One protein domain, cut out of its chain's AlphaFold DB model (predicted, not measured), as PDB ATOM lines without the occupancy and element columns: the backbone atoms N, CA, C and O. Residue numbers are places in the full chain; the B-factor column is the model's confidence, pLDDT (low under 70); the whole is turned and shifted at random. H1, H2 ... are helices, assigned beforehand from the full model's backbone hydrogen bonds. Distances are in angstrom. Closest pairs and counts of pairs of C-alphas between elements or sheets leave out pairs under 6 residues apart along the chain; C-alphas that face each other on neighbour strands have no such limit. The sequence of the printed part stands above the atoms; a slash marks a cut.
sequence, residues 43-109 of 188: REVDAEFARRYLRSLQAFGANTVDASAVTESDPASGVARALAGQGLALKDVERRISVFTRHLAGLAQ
ATOM      1  N   ARG A  43     272.062 270.484 206.404       85.56
ATOM      2  CA  ARG A  43     273.354 270.966 206.929       85.56
ATOM      3  C   ARG A  43     274.303 269.824 207.275       85.56
ATOM      4  O   ARG A  43     275.508 269.932 207.046       85.56
ATOM      5  N   GLU A  44     273.772 268.727 207.806       88.75
ATOM      6  CA  GLU A  44     274.533 267.497 208.053       88.75
ATOM      7  C   GLU A  44     275.028 266.885 206.738       88.75
ATOM      8  O   GLU A  44     276.192 266.489 206.637       88.75
ATOM      9  N   VAL A  45     274.169 266.868 205.712       87.06
ATOM     10  CA  VAL A  45     274.513 266.406 204.361       87.06
ATOM     11  C   VAL A  45     275.641 267.250 203.766       87.06
ATOM     12  O   VAL A  45     276.635 266.696 203.288       87.06
ATOM     13  N   ASP A  46     275.535 268.578 203.838       87.44
ATOM     14  CA  ASP A  46     276.557 269.492 203.324       87.44
ATOM     15  C   ASP A  46     277.902 269.324 204.041       87.44
ATOM     16  O   ASP A  46     278.955 269.262 203.397       87.44
ATOM     17  N   ALA A  47     277.888 269.188 205.370       91.31
ATOM     18  CA  ALA A  47     279.095 268.935 206.148       91.31
ATOM     19  C   ALA A  47     279.735 267.589 205.805       91.31
ATOM     20  O   ALA A  47     280.957 267.505 205.655       91.31
ATOM     21  N   GLU A  48     278.938 266.536 205.635       91.75
ATOM     22  CA  GLU A  48     279.469 265.228 205.267       91.75
ATOM     23  C   GLU A  48     280.054 265.229 203.850       91.75
ATOM     24  O   GLU A  48     281.151 264.703 203.642       91.75
ATOM     25  N   PHE A  49     279.413 265.887 202.879       91.31
ATOM     26  CA  PHE A  49     280.004 266.060 201.550       91.31
ATOM     27  C   PHE A  49     281.290 266.890 201.581       91.31
ATOM     28  O   PHE A  49     282.252 266.536 200.896       91.31
ATOM     29  N   ALA A  50     281.361 267.935 202.405       93.12
ATOM     30  CA  ALA A  50     282.580 268.715 202.593       93.12
ATOM     31  C   ALA A  50     283.723 267.871 203.194       93.12
ATOM     32  O   ALA A  50     284.860 267.949 202.721       93.12
ATOM     33  N   ARG A  51     283.432 266.992 204.165       93.25
ATOM     34  CA  ARG A  51     284.417 266.034 204.704       93.25
ATOM     35  C   ARG A  51     284.866 265.026 203.650       93.25
ATOM     36  O   ARG A  51     286.061 264.778 203.515       93.25
ATOM     37  N   ARG A  52     283.932 264.463 202.879       92.00
ATOM     38  CA  ARG A  52     284.207 263.537 201.763       92.00
ATOM     39  C   ARG A  52     285.107 264.175 200.707       92.00
ATOM     40  O   ARG A  52     286.075 263.549 200.271       92.00
ATOM     41  N   TYR A  53     284.821 265.428 200.355       91.38
ATOM     42  CA  TYR A  53     285.632 266.237 199.453       91.38
ATOM     43  C   TYR A  53     287.051 266.420 200.001       91.38
ATOM     44  O   TYR A  53     288.020 266.083 199.322       91.38
ATOM     45  N   LEU A  54     287.189 266.861 201.250       91.38
ATOM     46  CA  LEU A  54     288.489 267.059 201.885       91.38
ATOM     47  C   LEU A  54     289.313 265.759 201.964       91.38
ATOM     48  O   LEU A  54     290.488 265.764 201.608       91.38
ATOM     49  N   ARG A  55     288.690 264.630 202.328       90.69
ATOM     50  CA  ARG A  55     289.331 263.301 202.314       90.69
ATOM     51  C   ARG A  55     289.774 262.870 200.914       90.69
ATOM     52  O   ARG A  55     290.820 262.245 200.778       90.69
ATOM     53  N   SER A  56     289.017 263.216 199.869       89.75
ATOM     54  CA  SER A  56     289.443 262.933 198.490       89.75
ATOM     55  C   SER A  56     290.698 263.728 198.115       89.75
ATOM     56  O   SER A  56     291.628 263.162 197.551       89.75
ATOM     57  N   LEU A  57     290.778 265.009 198.505       88.56
ATOM     58  CA  LEU A  57     291.975 265.830 198.295       88.56
ATOM     59  C   LEU A  57     293.177 265.286 199.071       88.56
ATOM     60  O   LEU A  57     294.283 265.268 198.538       88.56
ATOM     61  N   GLN A  58     292.950 264.814 200.300       87.25
ATOM     62  CA  GLN A  58     293.976 264.153 201.102       87.25
ATOM     63  C   GLN A  58     294.568 262.955 200.371       87.25
ATOM     64  O   GLN A  58     295.778 262.817 200.330       87.25
ATOM     65  N   ALA A  59     293.723 262.108 199.787       87.75
ATOM     66  CA  ALA A  59     294.167 260.888 199.125       87.75
ATOM     67  C   ALA A  59     294.841 261.126 197.764       87.75
ATOM     68  O   ALA A  59     295.572 260.259 197.292       87.75
ATOM     69  N   PHE A  60     294.613 262.287 197.140       83.75
ATOM     70  CA  PHE A  60     295.407 262.753 196.000       83.75
ATOM     71  C   PHE A  60     296.760 263.346 196.420       83.75
ATOM     72  O   PHE A  60     297.705 263.340 195.633       83.75
ATOM     73  N   GLY A  61     296.845 263.914 197.623       79.56
ATOM     74  CA  GLY A  61     298.054 264.530 198.157       79.56
ATOM     75  C   GLY A  61     298.856 263.597 199.065       79.56
ATOM     76  O   GLY A  61     298.431 262.507 199.421       79.56
ATOM     77  N   ALA A  62     300.030 264.062 199.491       66.56
ATOM     78  CA  ALA A  62     300.801 263.421 200.561       66.56
ATOM     79  C   ALA A  62     300.505 264.024 201.950       66.56
ATOM     80  O   ALA A  62     301.032 263.558 202.958       66.56
ATOM     81  N   ASN A  63     299.688 265.083 202.011       76.25
ATOM     82  CA  ASN A  63     299.441 265.847 203.231       76.25
ATOM     83  C   ASN A  63     298.242 265.287 203.991       76.25
ATOM     84  O   ASN A  63     297.191 265.051 203.400       76.25
ATOM     85  N   THR A  64     298.362 265.164 205.311       80.12
ATOM     86  CA  THR A  64     297.240 264.818 206.191       80.12
ATOM     87  C   THR A  64     296.404 266.062 206.472       80.12
ATOM     88  O   THR A  64     296.927 267.074 206.928       80.12
ATOM     89  N   VAL A  65     295.097 265.994 206.231       81.94
ATOM     90  CA  VAL A  65     294.158 267.087 206.526       81.94
ATOM     91  C   VAL A  65     293.254 266.694 207.686       81.94
ATOM     92  O   VAL A  65     292.805 265.553 207.784       81.94
ATOM     93  N   ASP A  66     292.968 267.648 208.565       82.31
ATOM     94  CA  ASP A  66     292.055 267.430 209.680       82.31
ATOM     95  C   ASP A  66     290.600 267.624 209.228       82.31
ATOM     96  O   ASP A  66     290.087 268.742 209.152       82.31
ATOM     97  N   ALA A  67     289.919 266.517 208.923       84.56
ATOM     98  CA  ALA A  67     288.509 266.542 208.544       84.56
ATOM     99  C   ALA A  67     287.564 266.911 209.702       84.56
ATOM    100  O   ALA A  67     286.409 267.255 209.441       84.56
ATOM    101  N   SER A  68     288.029 266.881 210.959       85.06
ATOM    102  CA  SER A  68     287.225 267.302 212.113       85.06
ATOM    103  C   SER A  68     287.000 268.818 212.151       85.06
ATOM    104  O   SER A  68     286.017 269.283 212.725       85.06
ATOM    105  N   ALA A  69     287.829 269.590 211.436       85.19
ATOM    106  CA  ALA A  69     287.655 271.030 211.260       85.19
ATOM    107  C   ALA A  69     286.378 271.412 210.477       85.19
ATOM    108  O   ALA A  69     285.991 272.586 210.476       85.19
ATOM    109  N   VAL A  70     285.739 270.443 209.807       92.12
ATOM    110  CA  VAL A  70     284.489 270.609 209.054       92.12
ATOM    111  C   VAL A  70     283.287 270.339 209.967       92.12
ATOM    112  O   VAL A  70     282.946 269.189 210.275       92.12
ATOM    113  N   THR A  71     282.618 271.419 210.367       91.25
ATOM    114  CA  THR A  71     281.407 271.399 211.197       91.25
ATOM    115  C   THR A  71     280.153 271.644 210.356       91.25
ATOM    116  O   THR A  71     280.229 272.202 209.265       91.25
ATOM    117  N   GLU A  72     278.983 271.276 210.883       88.56
ATOM    118  CA  GLU A  72     277.673 271.549 210.258       88.56
ATOM    119  C   GLU A  72     277.369 273.036 210.095       88.56
ATOM    120  O   GLU A  72     276.695 273.446 209.155       88.56
ATOM    121  N   SER A  73     277.865 273.854 211.020       88.44
ATOM    122  CA  SER A  73     277.645 275.297 211.019       88.44
ATOM    123  C   SER A  73     278.475 276.039 209.973       88.44
ATOM    124  O   SER A  73     278.094 277.138 209.582       88.44
ATOM    125  N   ASP A  74     279.610 275.474 209.555       88.81
ATOM    126  CA  ASP A  74     280.574 276.145 208.684       88.81
ATOM    127  C   ASP A  74     281.414 275.144 207.852       88.81
ATOM    128  O   ASP A  74     282.638 275.050 208.022       88.81
ATOM    129  N   PRO A  75     280.791 274.370 206.937       91.19
ATOM    130  CA  PRO A  75     281.509 273.344 206.183       91.19
ATOM    131  C   PRO A  75     282.620 273.917 205.296       91.19
ATOM    132  O   PRO A  75     283.738 273.397 205.259       91.19
ATOM    133  N   ALA A  76     282.328 275.012 204.586       92.06
ATOM    134  CA  ALA A  76     283.243 275.598 203.613       92.06
ATOM    135  C   ALA A  76     284.481 276.211 204.278       92.06
ATOM    136  O   ALA A  76     285.602 275.929 203.845       92.06
ATOM    137  N   SER A  77     284.322 276.999 205.347       92.31
ATOM    138  CA  SER A  77     285.501 277.557 206.013       92.31
ATOM    139  C   SER A  77     286.245 276.493 206.822       92.31
ATOM    140  O   SER A  77     287.460 276.596 206.957       92.31
ATOM    141  N   GLY A  78     285.572 275.430 207.279       93.19
ATOM    142  CA  GLY A  78     286.230 274.240 207.825       93.19
ATOM    143  C   GLY A  78     287.205 273.595 206.838       93.19
ATOM    144  O   GLY A  78     288.376 273.400 207.163       93.19
ATOM    145  N   VAL A  79     286.760 273.362 205.598       92.94
ATOM    146  CA  VAL A  79     287.628 272.867 204.515       92.94
ATOM    147  C   VAL A  79     288.764 273.850 204.225       92.94
ATOM    148  O   VAL A  79     289.918 273.436 204.106       92.94
ATOM    149  N   ALA A  80     288.472 275.152 204.152       92.56
ATOM    150  CA  ALA A  80     289.492 276.170 203.907       92.56
ATOM    151  C   ALA A  80     290.571 276.194 205.005       92.56
ATOM    152  O   ALA A  80     291.756 276.237 204.687       92.56
ATOM    153  N   ARG A  81     290.181 276.115 206.287       91.25
ATOM    154  CA  ARG A  81     291.107 276.056 207.430       91.25
ATOM    155  C   ARG A  81     291.964 274.794 207.401       91.25
ATOM    156  O   ARG A  81     293.173 274.889 207.592       91.25
ATOM    157  N   ALA A  82     291.360 273.636 207.127       91.44
ATOM    158  CA  ALA A  82     292.083 272.369 207.048       91.44
ATOM    159  C   ALA A  82     293.157 272.389 205.946       91.44
ATOM    160  O   ALA A  82     294.279 271.940 206.169       91.44
ATOM    161  N   LEU A  83     292.838 272.961 204.779       89.69
ATOM    162  CA  LEU A  83     293.795 273.127 203.683       89.69
ATOM    163  C   LEU A  83     294.867 274.178 204.007       89.69
ATOM    164  O   LEU A  83     296.052 273.926 203.786       89.69
ATOM    165  N   ALA A  84     294.478 275.316 204.590       89.56
ATOM    166  CA  ALA A  84     295.411 276.375 204.975       89.56
ATOM    167  C   ALA A  84     296.442 275.891 206.005       89.56
ATOM    168  O   ALA A  84     297.615 276.249 205.910       89.56
ATOM    169  N   GLY A  85     296.038 275.015 206.933       86.25
ATOM    170  CA  GLY A  85     296.944 274.355 207.877       86.25
ATOM    171  C   GLY A  85     298.027 273.491 207.215       86.25
ATOM    172  O   GLY A  85     299.042 273.215 207.843       86.25
ATOM    173  N   GLN A  86     297.845 273.113 205.946       86.94
ATOM    174  CA  GLN A  86     298.818 272.385 205.122       86.94
ATOM    175  C   GLN A  86     299.529 273.289 204.098       86.94
ATOM    176  O   GLN A  86     300.146 272.798 203.155       86.94
ATOM    177  N   GLY A  87     299.407 274.616 204.229       85.31
ATOM    178  CA  GLY A  87     299.965 275.579 203.274       85.31
ATOM    179  C   GLY A  87     299.236 275.623 201.927       85.31
ATOM    180  O   GLY A  87     299.746 276.203 200.969       85.31
ATOM    181  N   LEU A  88     298.046 275.021 201.831       84.38
ATOM    182  CA  LEU A  88     297.240 274.991 200.616       84.38
ATOM    183  C   LEU A  88     296.140 276.050 200.685       84.38
ATOM    184  O   LEU A  88     295.408 276.155 201.665       84.38
ATOM    185  N   ALA A  89     295.977 276.811 199.606       84.62
ATOM    186  CA  ALA A  89     294.898 277.779 199.472       84.62
ATOM    187  C   ALA A  89     293.981 277.372 198.319       84.62
ATOM    188  O   ALA A  89     294.406 277.280 197.167       84.62
ATOM    189  N   LEU A  90     292.704 277.154 198.628       83.19
ATOM    190  CA  LEU A  90     291.690 276.820 197.639       83.19
ATOM    191  C   LEU A  90     290.751 278.011 197.448       83.19
ATOM    192  O   LEU A  90     290.131 278.486 198.395       83.19
ATOM    193  N   LYS A  91     290.641 278.497 196.210       88.25
ATOM    194  CA  LYS A  91     289.654 279.524 195.849       88.25
ATOM    195  C   LYS A  91     288.273 278.894 195.683       88.25
ATOM    196  O   LYS A  91     288.165 277.765 195.195       88.25
ATOM    197  N   ASP A  92     287.242 279.656 196.039       91.00
ATOM    198  CA  ASP A  92     285.829 279.315 195.840       91.00
ATOM    199  C   ASP A  92     285.422 277.969 196.469       91.00
ATOM    200  O   ASP A  92     284.742 277.154 195.842       91.00
ATOM    201  N   VAL A  93     285.860 277.715 197.708       91.19
ATOM    202  CA  VAL A  93     285.633 276.441 198.421       91.19
ATOM    203  C   VAL A  93     284.154 276.055 198.447       91.19
ATOM    204  O   VAL A  93     283.810 274.930 198.092       91.19
ATOM    205  N   GLU A  94     283.276 277.001 198.774       91.56
ATOM    206  CA  GLU A  94     281.826 276.794 198.791       91.56
ATOM    207  C   GLU A  94     281.296 276.330 197.425       91.56
ATOM    208  O   GLU A  94     280.594 275.322 197.325       91.56
ATOM    209  N   ARG A  95     281.712 276.996 196.339       92.44
ATOM    210  CA  ARG A  95     281.320 276.616 194.976       92.44
ATOM    211  C   ARG A  95     281.825 275.221 194.614       92.44
ATOM    212  O   ARG A  95     281.102 274.466 193.967       92.44
ATOM    213  N   ARG A  96     283.052 274.871 195.004       91.81
ATOM    214  CA  ARG A  96     283.644 273.551 194.733       91.81
ATOM    215  C   ARG A  96     282.905 272.436 195.465       91.81
ATOM    216  O   ARG A  96     282.586 271.431 194.832       91.81
ATOM    217  N   ILE A  97     282.574 272.642 196.740       90.44
ATOM    218  CA  ILE A  97     281.754 271.706 197.520       90.44
ATOM    219  C   ILE A  97     280.367 271.578 196.882       90.44
ATOM    220  O   ILE A  97     279.947 270.470 196.577       90.44
ATOM    221  N   SER A  98     279.702 272.691 196.556       90.31
ATOM    222  CA  SER A  98     278.388 272.679 195.893       90.31
ATOM    223  C   SER A  98     278.389 271.905 194.566       90.31
ATOM    224  O   SER A  98     277.439 271.189 194.243       90.31
ATOM    225  N   VAL A  99     279.454 272.022 193.766       91.69
ATOM    226  CA  VAL A  99     279.623 271.233 192.535       91.69
ATOM    227  C   VAL A  99     279.809 269.747 192.854       91.69
ATOM    228  O   VAL A  99     279.149 268.913 192.237       91.69
ATOM    229  N   PHE A 100     280.661 269.407 193.822       90.06
ATOM    230  CA  PHE A 100     280.885 268.027 194.254       90.06
ATOM    231  C   PHE A 100     279.594 267.361 194.761       90.06
ATOM    232  O   PHE A 100     279.230 266.287 194.281       90.06
ATOM    233  N   THR A 101     278.853 268.041 195.641       88.50
ATOM    234  CA  THR A 101     277.558 267.593 196.172       88.50
ATOM    235  C   THR A 101     276.550 267.340 195.054       88.50
ATOM    236  O   THR A 101     275.950 266.266 194.993       88.50
ATOM    237  N   ARG A 102     276.393 268.286 194.116       89.88
ATOM    238  CA  ARG A 102     275.463 268.125 192.985       89.88
ATOM    239  C   ARG A 102     275.831 266.954 192.081       89.88
ATOM    240  O   ARG A 102     274.933 266.250 191.626       89.88
ATOM    241  N   HIS A 103     277.121 266.719 191.835       90.50
ATOM    242  CA  HIS A 103     277.545 265.559 191.055       90.50
ATOM    243  C   HIS A 103     277.181 264.248 191.748       90.50
ATOM    244  O   HIS A 103     276.574 263.391 191.112       90.50
ATOM    245  N   LEU A 104     277.485 264.090 193.040       88.94
ATOM    246  CA  LEU A 104     277.154 262.857 193.761       88.94
ATOM    247  C   LEU A 104     275.641 262.638 193.873       88.94
ATOM    248  O   LEU A 104     275.173 261.523 193.648       88.94
ATOM    249  N   ALA A 105     274.870 263.698 194.126       88.88
ATOM    250  CA  ALA A 105     273.412 263.629 194.142       88.88
ATOM    251  C   ALA A 105     272.827 263.229 192.776       88.88
ATOM    252  O   ALA A 105     271.890 262.434 192.719       88.88
ATOM    253  N   GLY A 106     273.381 263.751 191.676       91.00
ATOM    254  CA  GLY A 106     272.981 263.363 190.323       91.00
ATOM    255  C   GLY A 106     273.357 261.916 189.998       91.00
ATOM    256  O   GLY A 106     272.540 261.170 189.467       91.00
ATOM    257  N   LEU A 107     274.565 261.490 190.367       91.12
ATOM    258  CA  LEU A 107     275.043 260.127 190.133       91.12
ATOM    259  C   LEU A 107     274.234 259.079 190.905       91.12
ATOM    260  O   LEU A 107     273.941 258.029 190.345       91.12
ATOM    261  N   ALA A 108     273.809 259.376 192.136       91.44
ATOM    262  CA  ALA A 108     272.979 258.473 192.938       91.44
ATOM    263  C   ALA A 108     271.604 258.163 192.302       91.44
ATOM    264  O   ALA A 108     270.973 257.152 192.626       91.44
ATOM    265  N   GLN A 109     271.134 259.025 191.393       92.31
ATOM    266  CA  GLN A 109     269.887 258.835 190.643       92.31
ATOM    267  C   GLN A 109     270.075 257.978 189.388       92.31
ATOM    268  O   GLN A 109     269.092 257.543 188.788       92.31
TER     269      GLN A 109
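AT A GLANCE: This is residues 43 to 109 of the 188 residues of the protein "Polyketide synthase" of Corynebacterium diphtheriae (UniProt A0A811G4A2). Two helices, H1 and H2, lie side by side and run the same way, and a third, H3, crosses H1 nearly at a right angle, beginning beside the first part of H2. Residues 61 to 74, with no named element, fold back from the end of H1 to the start of H2. The printed part has 67 residues with three named helices, H1, H2 and H3 in chain order, and no named strand; its class is all helix. It is compact, with a radius of gyration of the C-alphas of 11.3 A and spans of 36 by 26 by 20 A.

IN THESE COORDINATES: H1 is residues 43 to 60, 25.9 A from first to last C-alpha, beginning at C-alpha 43 (273.354, 270.966, 206.929). H2 is residues 75 to 84, 14.3 A long, with C-alpha 75 at (281.509, 273.344, 206.183). H3 is residues 93 to 107, 21.1 A long, ending at C-alpha 107 (275.043, 260.127, 190.133).

HOW THE PARTS SIT: H1, with residues 46 to 54 alone, touches H2 at a shallow tilt of 25 degrees, the same way; the closest C-alphas, of Ala 47 and Pro 75, are 5.0 A apart. Residues 46 to 53 of H1 touch residues 97 to 101 of H3, about perpendicular at 83 degrees; the closest C-alphas, of Ala 50 and Ile 97, are 5.9 A apart. H2 touches residues 93 to 97 of H3 at a steep tilt of 61 degrees, opposite ways, with the closest C-alphas, of Ala 76 and Glu 94, 5.2 A apart. The helix packing is mostly crossed, but only just, with 1 of 3 touching pairs at a shallow tilt. In H1, H2 and H3 every O i to N i+4 pair is within hydrogen-bond range.

THE WHOLE: The C-alphas farthest apart, of Gly 87 and Gln 109, are 36.7 A apart. The printed part has no cut. The link from H1 to H2 is long, 14 residues, and that from H2 to H3 short, 8 residues. The mean pLDDT of the printed part is 88.5, and residue 62 alone is under 70.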